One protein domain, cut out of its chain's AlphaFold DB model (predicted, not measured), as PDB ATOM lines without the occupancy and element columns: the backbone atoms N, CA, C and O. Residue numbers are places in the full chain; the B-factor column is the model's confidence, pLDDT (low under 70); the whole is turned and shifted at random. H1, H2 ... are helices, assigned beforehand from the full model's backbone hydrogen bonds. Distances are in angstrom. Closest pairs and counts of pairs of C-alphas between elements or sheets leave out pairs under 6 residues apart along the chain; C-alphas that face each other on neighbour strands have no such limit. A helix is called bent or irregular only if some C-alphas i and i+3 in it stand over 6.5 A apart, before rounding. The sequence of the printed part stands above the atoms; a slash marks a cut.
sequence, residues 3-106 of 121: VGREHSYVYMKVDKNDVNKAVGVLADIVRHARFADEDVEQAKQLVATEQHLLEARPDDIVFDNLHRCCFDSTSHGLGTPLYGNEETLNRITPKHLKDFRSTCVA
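Overview. This is residues 3 to 106 of the 121 residues of the protein "Mitochondrial-processing peptidase subunit beta" of Lygus hesperus (UniProt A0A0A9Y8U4). A loose, open frame of helices: H2 makes one long side, H3 turns off its end as a corner, and the chain folds back through a long link to short H4, which packs on H2, and to H5 near H2's beginning. H1 lies off to the other side, and residues 15 to 21 stick out. The printed part has 104 residues with five named helices, H1 to H5 in chain order, and no named strand; the class is all helix. It is loose, with a radius of gyration of the C-alphas of 16.5 A, and spans 48 by 31 by 25 A.

Arrangement. After residues 3 to 15, H1, residues 16 to 31, touches no helix. A tight link leads to H2, residues 37 to 55, apart from H1. H2 and H3, residues 58 to 70, only just touch, with 3 pairs of C-alphas within 8 A, and touch only at the corner; Glu 55 and Ile 61 are closest, their C-alphas 5.7 A apart. Their lines are about perpendicular, at 83 degrees. H4, residues 86 to 90, touches residues 44 to 48 of H2; the closest C-alphas, of Lys 44 and Leu 89, are 6.6 A apart. H5, residues 94 to 104, is close to H2 but not clearly touching; the closest C-alphas, of Asp 37 and Pro 94, are 6.7 A apart. In H2, H4 and H5 every O i to N i+4 pair is within hydrogen-bond range; in H1 10 of 12 are, in H3 8 of 9.

Along the chain. H1 begins at C-alpha 16 (21.004, 9.039, -27.198), measures 23.6 A and is irregular, with C-alphas 17 and 20 7.6 A apart. H2 begins at C-alpha 37 (2.360, 17.355, 3.690) and measures 27.1 A, H3 18.3 A. H5 measures 15.2 A and ends at C-alpha 104 (-6.174, 13.249, -15.019).

Size, cuts and confidence. The C-alphas farthest apart, of Asn 17 and Ser 73, are 51.0 A apart. The link from H3 to H4, 15 residues, is long. The printed part has no cut, and no printed residue is under 70 in pLDDT.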
ATOM      1  N   VAL A   3       2.408  23.822 -17.616       89.31
ATOM      2  CA  VAL A   3       0.982  23.630 -17.367       89.31
ATOM      3  C   VAL A   3       0.235  24.682 -18.173       89.31
ATOM      4  O   VAL A   3       0.460  25.874 -17.990       89.31
ATOM      5  N   GLY A   4      -0.633  24.227 -19.070       90.50
ATOM      6  CA  GLY A   4      -1.645  25.047 -19.724       90.50
ATOM      7  C   GLY A   4      -3.024  24.799 -19.111       90.50
ATOM      8  O   GLY A   4      -3.172  24.046 -18.151       90.50
ATOM      9  N   ARG A   5      -4.062  25.399 -19.701       89.81
ATOM     10  CA  ARG A   5      -5.446  25.275 -19.203       89.81
ATOM     11  C   ARG A   5      -6.016  23.856 -19.293       89.81
ATOM     12  O   ARG A   5      -6.830  23.471 -18.464       89.81
ATOM     13  N   GLU A   6      -5.596  23.084 -20.296       90.81
ATOM     14  CA  GLU A   6      -6.184  21.764 -20.596       90.81
ATOM     15  C   GLU A   6      -5.157  20.637 -20.735       90.81
ATOM     16  O   GLU A   6      -5.516  19.460 -20.797       90.81
ATOM     17  N   HIS A   7      -3.871  20.974 -20.788       91.19
ATOM     18  CA  HIS A   7      -2.796  20.009 -20.943       91.19
ATOM     19  C   HIS A   7      -1.578  20.435 -20.133       91.19
ATOM     20  O   HIS A   7      -1.281  21.619 -19.991       91.19
ATOM     21  N   SER A   8      -0.842  19.442 -19.649       92.12
ATOM     22  CA  SER A   8       0.429  19.635 -18.962       92.12
ATOM     23  C   SER A   8       1.452  18.710 -19.584       92.12
ATOM     24  O   SER A   8       1.137  17.566 -19.919       92.12
ATOM     25  N   TYR A   9       2.684  19.185 -19.719       93.19
ATOM     26  CA  TYR A   9       3.762  18.382 -20.270       93.19
ATOM     27  C   TYR A   9       5.045  18.512 -19.456       93.19
ATOM     28  O   TYR A   9       5.407  19.557 -18.902       93.19
ATOM     29  N   VAL A  10       5.758  17.396 -19.391       92.25
ATOM     30  CA  VAL A  10       7.110  17.293 -18.855       92.25
ATOM     31  C   VAL A  10       7.931  16.613 -19.932       92.25
ATOM     32  O   VAL A  10       7.521  15.590 -20.472       92.25
ATOM     33  N   TYR A  11       9.071  17.202 -20.265       94.62
ATOM     34  CA  TYR A  11       9.973  16.665 -21.269       94.62
ATOM     35  C   TYR A  11      11.405  16.730 -20.754       94.62
ATOM     36  O   TYR A  11      11.730  17.525 -19.870       94.62
ATOM     37  N   MET A  12      12.256  15.891 -21.330       95.25
ATOM     38  CA  MET A  12      13.691  15.895 -21.089       95.25
ATOM     39  C   MET A  12      14.407  15.898 -22.434       95.25
ATOM     40  O   MET A  12      13.960  15.256 -23.383       95.25
ATOM     41  N   LYS A  13      15.519  16.627 -22.508       95.75
ATOM     42  CA  LYS A  13      16.477  16.544 -23.611       95.75
ATOM     43  C   LYS A  13      17.714  15.848 -23.071       95.75
ATOM     44  O   LYS A  13      18.287  16.317 -22.091       95.75
ATOM     45  N   VAL A  14      18.079  14.727 -23.677       96.62
ATOM     46  CA  VAL A  14      19.180  13.872 -23.226       96.62
ATOM     47  C   VAL A  14      19.979  13.364 -24.417       96.62
ATOM     48  O   VAL A  14      19.491  13.388 -25.549       96.62
ATOM     49  N   ASP A  15      21.199  12.899 -24.157       96.75
ATOM     50  CA  ASP A  15      21.979  12.160 -25.148       96.75
ATOM     51  C   ASP A  15      21.286  10.834 -25.507       96.75
ATOM     52  O   ASP A  15      20.550  10.258 -24.698       96.75
ATOM     53  N   LYS A  16      21.550  10.318 -26.715       95.31
ATOM     54  CA  LYS A  16      21.004   9.039 -27.198       95.31
ATOM     55  C   LYS A  16      21.217   7.900 -26.194       95.31
ATOM     56  O   LYS A  16      20.345   7.045 -26.047       95.31
ATOM     57  N   ASN A  17      22.353   7.886 -25.501       95.88
ATOM     58  CA  ASN A  17      22.698   6.813 -24.571       95.88
ATOM     59  C   ASN A  17      21.909   6.863 -23.249       95.88
ATOM     60  O   ASN A  17      21.835   5.858 -22.543       95.88
ATOM     61  N   ASP A  18      21.278   7.995 -22.923       96.56
ATOM     62  CA  ASP A  18      20.543   8.197 -21.669       96.56
ATOM     63  C   ASP A  18      19.016   8.152 -21.832       96.56
ATOM     64  O   ASP A  18      18.288   8.299 -20.848       96.56
ATOM     65  N   VAL A  19      18.509   7.879 -23.041       95.50
ATOM     66  CA  VAL A  19      17.064   7.804 -23.336       95.50
ATOM     67  C   VAL A  19      16.328   6.887 -22.354       95.50
ATOM     68  O   VAL A  19      15.328   7.294 -21.767       95.50
ATOM     69  N   ASN A  20      16.846   5.680 -22.103       94.06
ATOM     70  CA  ASN A  20      16.207   4.726 -21.189       94.06
ATOM     71  C   ASN A  20      16.127   5.256 -19.751       94.06
ATOM     72  O   ASN A  20      15.116   5.062 -19.075       94.06
ATOM     73  N   LYS A  21      17.166   5.961 -19.287       95.94
ATOM     74  CA  LYS A  21      17.162   6.581 -17.956       95.94
ATOM     75  C   LYS A  21      16.151   7.719 -17.899       95.94
ATOM     76  O   LYS A  21      15.376   7.782 -16.953       95.94
ATOM     77  N   ALA A  22      16.114   8.576 -18.919       95.38
ATOM     78  CA  ALA A  22      15.172   9.690 -18.996       95.38
ATOM     79  C   ALA A  22      13.715   9.209 -18.971       95.38
ATOM     80  O   ALA A  22      12.908   9.725 -18.199       95.38
ATOM     81  N   VAL A  23      13.390   8.174 -19.753       94.44
ATOM     82  CA  VAL A  23      12.068   7.531 -19.725       94.44
ATOM     83  C   VAL A  23      11.779   6.946 -18.343       94.44
ATOM     84  O   VAL A  23      10.673   7.123 -17.837       94.44
ATOM     85  N   GLY A  24      12.765   6.312 -17.701       95.12
ATOM     86  CA  GLY A  24      12.647   5.812 -16.331       95.12
ATOM     87  C   GLY A  24      12.286   6.906 -15.324       95.12
ATOM     88  O   GLY A  24      11.334   6.742 -14.564       95.12
ATOM     89  N   VAL A  25      12.977   8.048 -15.364       95.38
ATOM     90  CA  VAL A  25      12.697   9.187 -14.474       95.38
ATOM     91  C   VAL A  25      11.325   9.801 -14.772       95.38
ATOM     92  O   VAL A  25      10.560  10.061 -13.848       95.38
ATOM     93  N   LEU A  26      10.959   9.989 -16.045       93.56
ATOM     94  CA  LEU A  26       9.624  10.475 -16.418       93.56
ATOM     95  C   LEU A  26       8.518   9.526 -15.931       93.56
ATOM     96  O   LEU A  26       7.498   9.975 -15.406       93.56
ATOM     97  N   ALA A  27       8.729   8.216 -16.064       92.44
ATOM     98  CA  ALA A  27       7.798   7.206 -15.580       92.44
ATOM     99  C   ALA A  27       7.682   7.216 -14.051       92.44
ATOM    100  O   ALA A  27       6.597   6.959 -13.530       92.44
ATOM    101  N   ASP A  28       8.768   7.504 -13.336       93.19
ATOM    102  CA  ASP A  28       8.773   7.623 -11.879       93.19
ATOM    103  C   ASP A  28       7.999   8.862 -11.410       93.19
ATOM    104  O   ASP A  28       7.085   8.742 -10.594       93.19
ATOM    105  N   ILE A  29       8.232  10.021 -12.036       89.94
ATOM    106  CA  ILE A  29       7.487  11.267 -11.776       89.94
ATOM    107  C   ILE A  29       5.974  11.046 -11.924       89.94
ATOM    108  O   ILE A  29       5.182  11.499 -11.100       89.94
ATOM    109  N   VAL A  30       5.555  10.320 -12.964       88.12
ATOM    110  CA  VAL A  30       4.135  10.078 -13.253       88.12
ATOM    111  C   VAL A  30       3.520   9.006 -12.340       88.12
ATOM    112  O   VAL A  30       2.345   9.108 -11.963       88.12
ATOM    113  N   ARG A  31       4.274   7.958 -11.975       88.69
ATOM    114  CA  ARG A  31       3.739   6.772 -11.273       88.69
ATOM    115  C   ARG A  31       3.982   6.748  -9.765       88.69
ATOM    116  O   ARG A  31       3.176   6.161  -9.039       88.69
ATOM    117  N   HIS A  32       5.030   7.395  -9.286       90.38
ATOM    118  CA  HIS A  32       5.486   7.301  -7.901       90.38
ATOM    119  C   HIS A  32       5.645   8.676  -7.239       90.38
ATOM    120  O   HIS A  32       6.381   8.820  -6.270       90.38
ATOM    121  N   ALA A  33       4.888   9.676  -7.713       89.25
ATOM    122  CA  ALA A  33       4.820  10.993  -7.088       89.25
ATOM    123  C   ALA A  33       4.522  10.901  -5.580       89.25
ATOM    124  O   ALA A  33       3.517  10.307  -5.162       89.25
ATOM    125  N   ARG A  34       5.399  11.515  -4.782       91.50
ATOM    126  CA  ARG A  34       5.251  11.671  -3.334       91.50
ATOM    127  C   ARG A  34       4.364  12.883  -3.042       91.50
ATOM    128  O   ARG A  34       4.520  13.929  -3.657       91.50
ATOM    129  N   PHE A  35       3.437  12.723  -2.101       93.56
ATOM    130  CA  PHE A  35       2.533  13.782  -1.639       93.56
ATOM    131  C   PHE A  35       2.600  13.874  -0.110       93.56
ATOM    132  O   PHE A  35       1.600  13.628   0.565       93.56
ATOM    133  N   ALA A  36       3.801  14.093   0.433       94.81
ATOM    134  CA  ALA A  36       3.963  14.376   1.856       94.81
ATOM    135  C   ALA A  36       3.472  15.801   2.147       94.81
ATOM    136  O   ALA A  36       3.590  16.667   1.281       94.81
ATOM    137  N   ASP A  37       2.928  16.045   3.339       95.25
ATOM    138  CA  ASP A  37       2.360  17.355   3.690       95.25
ATOM    139  C   ASP A  37       3.384  18.488   3.520       95.25
ATOM    140  O   ASP A  37       3.078  19.515   2.923       95.25
ATOM    141  N   GLU A  38       4.631  18.259   3.935       95.69
ATOM    142  CA  GLU A  38       5.740  19.214   3.800       95.69
ATOM    143  C   GLU A  38       6.025  19.592   2.334       95.69
ATOM    144  O   GLU A  38       6.167  20.773   2.013       95.69
ATOM    145  N   ASP A  39       6.045  18.604   1.429       94.56
ATOM    146  CA  ASP A  39       6.255  18.837  -0.007       94.56
ATOM    147  C   ASP A  39       5.095  19.649  -0.604       94.56
ATOM    148  O   ASP A  39       5.293  20.497  -1.476       94.56
ATOM    149  N   VAL A  40       3.866  19.376  -0.150       95.31
ATOM    150  CA  VAL A  40       2.659  20.059  -0.628       95.31
ATOM    151  C   VAL A  40       2.646  21.513  -0.174       95.31
ATOM    152  O   VAL A  40       2.355  22.388  -0.987       95.31
ATOM    153  N   GLU A  41       3.001  21.797   1.076       95.31
ATOM    154  CA  GLU A  41       3.094  23.173   1.572       95.31
ATOM    155  C   GLU A  41       4.196  23.964   0.856       95.31
ATOM    156  O   GLU A  41       3.971  25.104   0.442       95.31
ATOM    157  N   GLN A  42       5.349  23.342   0.589       95.00
ATOM    158  CA  GLN A  42       6.392  23.969  -0.224       95.00
ATOM    159  C   GLN A  42       5.902  24.252  -1.655       95.00
ATOM    160  O   GLN A  42       6.139  25.334  -2.198       95.00
ATOM    161  N   ALA A  43       5.182  23.310  -2.270       93.88
ATOM    162  CA  ALA A  43       4.624  23.491  -3.606       93.88
ATOM    163  C   ALA A  43       3.573  24.613  -3.655       93.88
ATOM    164  O   ALA A  43       3.561  25.383  -4.616       93.88
ATOM    165  N   LYS A  44       2.730  24.762  -2.622       94.81
ATOM    166  CA  LYS A  44       1.764  25.870  -2.524       94.81
ATOM    167  C   LYS A  44       2.458  27.229  -2.540       94.81
ATOM    168  O   LYS A  44       2.024  28.114  -3.268       94.81
ATOM    169  N   GLN A  45       3.560  27.388  -1.809       94.50
ATOM    170  CA  GLN A  45       4.325  28.643  -1.795       94.50
ATOM    171  C   GLN A  45       4.915  28.981  -3.171       94.50
ATOM    172  O   GLN A  45       4.877  30.137  -3.604       94.50
ATOM    173  N   LEU A  46       5.418  27.972  -3.887       94.12
ATOM    174  CA  LEU A  46       5.908  28.144  -5.257       94.12
ATOM    175  C   LEU A  46       4.776  28.564  -6.202       94.12
ATOM    176  O   LEU A  46       4.935  29.526  -6.946       94.12
ATOM    177  N   VAL A  47       3.616  27.904  -6.132       93.69
ATOM    178  CA  VAL A  47       2.441  28.252  -6.950       93.69
ATOM    179  C   VAL A  47       1.944  29.665  -6.649       93.69
ATOM    180  O   VAL A  47       1.671  30.416  -7.581       93.69
ATOM    181  N   ALA A  48       1.887  30.060  -5.375       93.06
ATOM    182  CA  ALA A  48       1.528  31.423  -4.991       93.06
ATOM    183  C   ALA A  48       2.507  32.446  -5.585       93.06
ATOM    184  O   ALA A  48       2.091  33.495  -6.070       93.06
ATOM    185  N   THR A  49       3.805  32.135  -5.599       93.38
ATOM    186  CA  THR A  49       4.824  33.005  -6.205       93.38
ATOM    187  C   THR A  49       4.619  33.140  -7.717       93.38
ATOM    188  O   THR A  49       4.624  34.252  -8.235       93.38
ATOM    189  N   GLU A  50       4.381  32.033  -8.425       91.19
ATOM    190  CA  GLU A  50       4.106  32.047  -9.871       91.19
ATOM    191  C   GLU A  50       2.830  32.827 -10.213       91.19
ATOM    192  O   GLU A  50       2.814  33.581 -11.187       91.19
ATOM    193  N   GLN A  51       1.785  32.716  -9.386       90.56
ATOM    194  CA  GLN A  51       0.564  33.503  -9.550       90.56
ATOM    195  C   GLN A  51       0.853  35.011  -9.462       90.56
ATOM    196  O   GLN A  51       0.469  35.752 -10.364       90.56
ATOM    197  N   HIS A  52       1.594  35.462  -8.444       90.88
ATOM    198  CA  HIS A  52       1.976  36.877  -8.316       90.88
ATOM    199  C   HIS A  52       2.824  37.361  -9.503       90.88
ATOM    200  O   HIS A  52       2.660  38.486  -9.976       90.88
ATOM    201  N   LEU A  53       3.732  36.520 -10.008       91.62
ATOM    202  CA  LEU A  53       4.549  36.853 -11.177       91.62
ATOM    203  C   LEU A  53       3.715  36.963 -12.459       91.62
ATOM    204  O   LEU A  53       4.030  37.806 -13.297       91.62
ATOM    205  N   LEU A  54       2.678  36.137 -12.613       89.81
ATOM    206  CA  LEU A  54       1.731  36.218 -13.725       89.81
ATOM    207  C   LEU A  54       0.896  37.502 -13.645       89.81
ATOM    208  O   LEU A  54       0.770  38.212 -14.637       89.81
ATOM    209  N   GLU A  55       0.382  37.840 -12.462       90.06
ATOM    210  CA  GLU A  55      -0.406  39.060 -12.237       90.06
ATOM    211  C   GLU A  55       0.404  40.343 -12.497       90.06
ATOM    212  O   GLU A  55      -0.146  41.351 -12.941       90.06
ATOM    213  N   ALA A  56       1.722  40.299 -12.288       93.44
ATOM    214  CA  ALA A  56       2.630  41.410 -12.567       93.44
ATOM    215  C   ALA A  56       2.973  41.590 -14.061       93.44
ATOM    216  O   ALA A  56       3.638  42.568 -14.412       93.44
ATOM    217  N   ARG A  57       2.558  40.671 -14.945       94.31
ATOM    218  CA  ARG A  57       2.829  40.718 -16.391       94.31
ATOM    219  C   ARG A  57       1.562  41.132 -17.152       94.31
ATOM    220  O   ARG A  57       0.657  40.314 -17.308       94.31
ATOM    221  N   PRO A  58       1.493  42.375 -17.672       93.38
ATOM    222  CA  PRO A  58       0.306  42.882 -18.361       93.38
ATOM    223  C   PRO A  58      -0.151  42.009 -19.535       93.38
ATOM    224  O   PRO A  58      -1.346  41.794 -19.711       93.38
ATOM    225  N   ASP A  59       0.793  41.470 -20.307       93.56
ATOM    226  CA  ASP A  59       0.473  40.634 -21.464       93.56
ATOM    227  C   ASP A  59      -0.222  39.329 -21.042       93.56
ATOM    228  O   ASP A  59      -1.212  38.934 -21.654       93.56
ATOM    229  N   ASP A  60       0.229  38.697 -19.953       90.00
ATOM    230  CA  ASP A  60      -0.341  37.441 -19.457       90.00
ATOM    231  C   ASP A  60      -1.726  37.665 -18.819       90.00
ATOM    232  O   ASP A  60      -2.686  36.942 -19.115       90.00
ATOM    233  N   ILE A  61      -1.867  38.701 -17.980       91.38
ATOM    234  CA  ILE A  61      -3.118  38.968 -17.251       91.38
ATOM    235  C   ILE A  61      -4.253  39.432 -18.178       91.38
ATOM    236  O   ILE A  61      -5.422  39.152 -17.907       91.38
ATOM    237  N   VAL A  62      -3.944  40.094 -19.301       93.94
ATOM    238  CA  VAL A  62      -4.952  40.453 -20.316       93.94
ATOM    239  C   VAL A  62      -5.600  39.199 -20.898       93.94
ATOM    240  O   VAL A  62      -6.827  39.145 -21.013       93.94
ATOM    241  N   PHE A  63      -4.814  38.168 -21.220       90.94
ATOM    242  CA  PHE A  63      -5.367  36.917 -21.740       90.94
ATOM    243  C   PHE A  63      -6.104  36.108 -20.671       90.94
ATOM    244  O   PHE A  63      -7.112  35.476 -21.001       90.94
ATOM    245  N   ASP A  64      -5.660  36.126 -19.411       90.12
ATOM    246  CA  ASP A  64      -6.402  35.486 -18.315       90.12
ATOM    247  C   ASP A  64      -7.777  36.148 -18.113       90.12
ATOM    248  O   ASP A  64      -8.803  35.464 -18.106       90.12
ATOM    249  N   ASN A  65      -7.821  37.486 -18.102       91.31
ATOM    250  CA  ASN A  65      -9.067  38.251 -18.029       91.31
ATOM    251  C   ASN A  65      -9.978  38.015 -19.238       91.31
ATOM    252  O   ASN A  65     -11.185  37.848 -19.066       91.31
ATOM    253  N   LEU A  66      -9.424  37.950 -20.453       93.56
ATOM    254  CA  LEU A  66     -10.201  37.641 -21.654       93.56
ATOM    255  C   LEU A  66     -10.907  36.286 -21.525       93.56
ATOM    256  O   LEU A  66     -12.108  36.203 -21.767       93.56
ATOM    257  N   HIS A  67     -10.191  35.240 -21.096       92.81
ATOM    258  CA  HIS A  67     -10.797  33.926 -20.865       92.81
ATOM    259  C   HIS A  67     -11.899  34.003 -19.807       92.81
ATOM    260  O   HIS A  67     -12.993  33.482 -20.017       92.81
ATOM    261  N   ARG A  68     -11.643  34.693 -18.693       91.31
ATOM    262  CA  ARG A  68     -12.631  34.860 -17.626       91.31
ATOM    263  C   ARG A  68     -13.907  35.543 -18.117       91.31
ATOM    264  O   ARG A  68     -14.989  35.100 -17.753       91.31
ATOM    265  N   CYS A  69     -13.796  36.579 -18.946       93.62
ATOM    266  CA  CYS A  69     -14.948  37.277 -19.518       93.62
ATOM    267  C   CYS A  69     -15.679  36.441 -20.576       93.62
ATOM    268  O   CYS A  69     -16.902  36.462 -20.625       93.62
ATOM    269  N   CYS A  70     -14.959  35.698 -21.422       94.62
ATOM    270  CA  CYS A  70     -15.576  34.869 -22.461       94.62
ATOM    271  C   CYS A  70     -16.303  33.634 -21.906       94.62
ATOM    272  O   CYS A  70     -17.231  33.138 -22.542       94.62
ATOM    273  N   PHE A  71     -15.877  33.130 -20.746       93.69
ATOM    274  CA  PHE A  71     -16.416  31.923 -20.112       93.69
ATOM    275  C   PHE A  71     -17.051  32.214 -18.739       93.69
ATOM    276  O   PHE A  71     -17.127  31.326 -17.888       93.69
ATOM    277  N   ASP A  72     -17.526  33.445 -18.524       88.94
ATOM    278  CA  ASP A  72     -18.099  33.916 -17.253       88.94
ATOM    279  C   ASP A  72     -19.366  33.150 -16.826       88.94
ATOM    280  O   ASP A  72     -19.653  33.006 -15.637       88.94
ATOM    281  N   SER A  73     -20.088  32.596 -17.799       89.75
ATOM    282  CA  SER A  73     -21.272  31.754 -17.607       89.75
ATOM    283  C   SER A  73     -20.987  30.417 -16.910       89.75
ATOM    284  O   SER A  73     -21.919  29.756 -16.448       89.75
ATOM    285  N   THR A  74     -19.718  30.010 -16.808       85.19
ATOM    286  CA  THR A  74     -19.303  28.751 -16.179       85.19
ATOM    287  C   THR A  74     -18.396  28.991 -14.978       85.19
ATOM    288  O   THR A  74     -17.403  29.705 -15.056       85.19
ATOM    289  N   SER A  75     -18.693  28.326 -13.859       81.06
ATOM    290  CA  SER A  75     -17.859  28.368 -12.648       81.06
ATOM    291  C   SER A  75     -16.580  27.520 -12.735       81.06
ATOM    292  O   SER A  75     -15.782  27.514 -11.801       81.06
ATOM    293  N   HIS A  76     -16.401  26.766 -13.822       82.81
ATOM    294  CA  HIS A  76     -15.322  25.805 -14.027       82.81
ATOM    295  C   HIS A  76     -14.922  25.755 -15.506       82.81
ATOM    296  O   HIS A  76     -15.730  26.059 -16.379       82.81
ATOM    297  N   GLY A  77     -13.693  25.322 -15.797       87.25
ATOM    298  CA  GLY A  77     -13.201  25.159 -17.168       87.25
ATOM    299  C   GLY A  77     -12.357  26.341 -17.637       87.25
ATOM    300  O   GLY A  77     -11.561  26.883 -16.881       87.25
ATOM    301  N   LEU A  78     -12.490  26.739 -18.901       91.25
ATOM    302  CA  LEU A  78     -11.547  27.671 -19.535       91.25
ATOM    303  C   LEU A  78     -11.503  29.069 -18.899       91.25
ATOM    304  O   LEU A  78     -10.469  29.727 -18.991       91.25
ATOM    305  N   GLY A  79     -12.583  29.496 -18.238       90.06
ATOM    306  CA  GLY A  79     -12.659  30.777 -17.531       90.06
ATOM    307  C   GLY A  79     -11.989  30.803 -16.156       90.06
ATOM    308  O   GLY A  79     -11.845  31.880 -15.582       90.06
ATOM    309  N   THR A  80     -11.583  29.652 -15.600       88.81
ATOM    310  CA  THR A  80     -10.911  29.630 -14.292       88.81
ATOM    311  C   THR A  80      -9.458  30.085 -14.417       88.81
ATOM    312  O   THR A  80      -8.794  29.648 -15.358       88.81
ATOM    313  N   PRO A  81      -8.922  30.888 -13.482       85.00
ATOM    314  CA  PRO A  81      -7.517  31.295 -13.505       85.00
ATOM    315  C   PRO A  81      -6.569  30.092 -13.531       85.00
ATOM    316  O   PRO A  81      -6.839  29.083 -12.876       85.00
ATOM    317  N   LEU A  82      -5.447  30.205 -14.249       85.75
ATOM    318  CA  LEU A  82      -4.504  29.091 -14.446       85.75
ATOM    319  C   LEU A  82      -3.980  28.500 -13.123       85.75
ATOM    320  O   LEU A  82      -3.905  27.282 -12.980       85.75
ATOM    321  N   TYR A  83      -3.647  29.359 -12.156       87.94
ATOM    322  CA  TYR A  83      -3.143  28.959 -10.835       87.94
ATOM    323  C   TYR A  83      -4.231  28.935  -9.747       87.94
ATOM    324  O   TYR A  83      -3.953  28.600  -8.597       87.94
ATOM    325  N   GLY A  84      -5.482  29.235 -10.104       85.94
ATOM    326  CA  GLY A  84      -6.574  29.404  -9.149       85.94
ATOM    327  C   GLY A  84      -6.465  30.713  -8.361       85.94
ATOM    328  O   GLY A  84      -6.006  31.724  -8.878       85.94
ATOM    329  N   ASN A  85      -6.954  30.698  -7.124       84.38
ATOM    330  CA  ASN A  85      -6.848  31.813  -6.187       84.38
ATOM    331  C   ASN A  85      -6.298  31.324  -4.842       84.38
ATOM    332  O   ASN A  85      -6.282  30.120  -4.566       84.38
ATOM    333  N   GLU A  86      -5.890  32.265  -3.993       87.00
ATOM    334  CA  GLU A  86      -5.249  31.974  -2.709       87.00
ATOM    335  C   GLU A  86      -6.131  31.116  -1.784       87.00
ATOM    336  O   GLU A  86      -5.653  30.163  -1.168       87.00
ATOM    337  N   GLU A  87      -7.444  31.374  -1.745       88.00
ATOM    338  CA  GLU A  87      -8.387  30.581  -0.949       88.00
ATOM    339  C   GLU A  87      -8.406  29.109  -1.393       88.00
ATOM    340  O   GLU A  87      -8.323  28.191  -0.572       88.00
ATOM    341  N   THR A  88      -8.482  28.867  -2.703       87.75
ATOM    342  CA  THR A  88      -8.515  27.514  -3.270       87.75
ATOM    343  C   THR A  88      -7.181  26.811  -3.059       87.75
ATOM    344  O   THR A  88      -7.171  25.646  -2.661       87.75
ATOM    345  N   LEU A  89      -6.065  27.520  -3.259       91.88
ATOM    346  CA  LEU A  89      -4.713  27.007  -3.061       91.88
ATOM    347  C   LEU A  89      -4.502  26.521  -1.620       91.88
ATOM    348  O   LEU A  89      -4.027  25.405  -1.402       91.88
ATOM    349  N   ASN A  90      -4.955  27.302  -0.638       91.56
ATOM    350  CA  ASN A  90      -4.851  26.956   0.780       91.56
ATOM    351  C   ASN A  90      -5.691  25.723   1.158       91.56
ATOM    352  O   ASN A  90      -5.304  24.957   2.041       91.56
ATOM    353  N   ARG A  91      -6.799  25.469   0.448       93.88
ATOM    354  CA  ARG A  91      -7.675  24.300   0.654       93.88
ATOM    355  C   ARG A  91      -7.168  23.011  -0.002       93.88
ATOM    356  O   ARG A  91      -7.759  21.946   0.213       93.88
ATOM    357  N   ILE A  92      -6.109  23.061  -0.813       95.06
ATOM    358  CA  ILE A  92      -5.538  21.861  -1.438       95.06
ATOM    359  C   ILE A  92      -4.925  20.959  -0.362       95.06
ATOM    360  O   ILE A  92      -4.180  21.406   0.505       95.06
ATOM    361  N   THR A  93      -5.234  19.664  -0.436       95.56
ATOM    362  CA  THR A  93      -4.715  18.629   0.467       95.56
ATOM    363  C   THR A  93      -4.010  17.544  -0.349       95.56
ATOM    364  O   THR A  93      -4.326  17.378  -1.535       95.56
ATOM    365  N   PRO A  94      -3.129  16.724   0.255       96.06
ATOM    366  CA  PRO A  94      -2.545  15.575  -0.437       96.06
ATOM    367  C   PRO A  94      -3.589  14.623  -1.028       96.06
ATOM    368  O   PRO A  94      -3.345  13.998  -2.058       96.06
ATOM    369  N   LYS A  95      -4.768  14.510  -0.397       96.00
ATOM    370  CA  LYS A  95      -5.879  13.709  -0.921       96.00
ATOM    371  C   LYS A  95      -6.386  14.270  -2.251       96.00
ATOM    372  O   LYS A  95      -6.459  13.517  -3.214       96.00
ATOM    373  N   HIS A  96      -6.635  15.581  -2.334       95.38
ATOM    374  CA  HIS A  96      -7.055  16.231  -3.582       95.38
ATOM    375  C   HIS A  96      -6.052  15.986  -4.721       95.38
ATOM    376  O   HIS A  96      -6.454  15.703  -5.846       95.38
ATOM    377  N   LEU A  97      -4.748  16.031  -4.427       94.06
ATOM    378  CA  LEU A  97      -3.699  15.779  -5.422       94.06
ATOM    379  C   LEU A  97      -3.661  14.315  -5.887       94.06
ATOM    380  O   LEU A  97      -3.505  14.048  -7.080       94.06
ATOM    381  N   LYS A  98      -3.845  13.359  -4.967       93.00
ATOM    382  CA  LYS A  98      -3.951  11.929  -5.300       93.00
ATOM    383  C   LYS A  98      -5.179  11.649  -6.170       93.00
ATOM    384  O   LYS A  98      -5.058  10.952  -7.179       93.00
ATOM    385  N   ASP A  99      -6.322  12.236  -5.822       94.19
ATOM    386  CA  ASP A  99      -7.576  12.095  -6.567       94.19
ATOM    387  C   ASP A  99      -7.439  12.694  -7.980       94.19
ATOM    388  O   ASP A  99      -7.752  12.028  -8.975       94.19
ATOM    389  N   PHE A 100      -6.864  13.895  -8.094       92.00
ATOM    390  CA  PHE A 100      -6.562  14.528  -9.381       92.00
ATOM    391  C   PHE A 100      -5.631  13.662 -10.236       92.00
ATOM    392  O   PHE A 100      -5.904  13.403 -11.407       92.00
ATOM    393  N   ARG A 101      -4.549  13.134  -9.655       91.50
ATOM    394  CA  ARG A 101      -3.619  12.256 -10.374       91.50
ATOM    395  C   ARG A 101      -4.313  10.998 -10.899       91.50
ATOM    396  O   ARG A 101      -4.073  10.611 -12.042       91.50
ATOM    397  N   SER A 102      -5.183  10.383 -10.097       90.12
ATOM    398  CA  SER A 102      -5.898   9.156 -10.478       90.12
ATOM    399  C   SER A 102      -6.838   9.342 -11.678       90.12
ATOM    400  O   SER A 102      -7.069   8.400 -12.436       90.12
ATOM    401  N   THR A 103      -7.346  10.560 -11.876       90.06
ATOM    402  CA  THR A 103      -8.344  10.885 -12.902       90.06
ATOM    403  C   THR A 103      -7.727  11.540 -14.136       90.06
ATOM    404  O   THR A 103      -8.094  11.198 -15.262       90.06
ATOM    405  N   CYS A 104      -6.768  12.447 -13.950       87.56
ATOM    406  CA  CYS A 104      -6.174  13.249 -15.019       87.56
ATOM    407  C   CYS A 104      -4.885  12.645 -15.588       87.56
ATOM    408  O   CYS A 104      -4.617  12.821 -16.773       87.56
ATOM    409  N   VAL A 105      -4.124  11.888 -14.790       85.06
ATOM    410  CA  VAL A 105      -2.846  11.265 -15.193       85.06
ATOM    411  C   VAL A 105      -3.013   9.746 -15.343       85.06
ATOM    412  O   VAL A 105      -2.185   8.939 -14.926       85.06
ATOM    413  N   ALA A 106      -4.143   9.344 -15.926       84.19
ATOM    414  CA  ALA A 106      -4.469   7.953 -16.221       84.19
ATOM    415  C   ALA A 106      -3.923   7.538 -17.597       84.19
ATOM    416  O   ALA A 106      -3.832   8.361 -18.505       84.19
TER     417      ALA A 106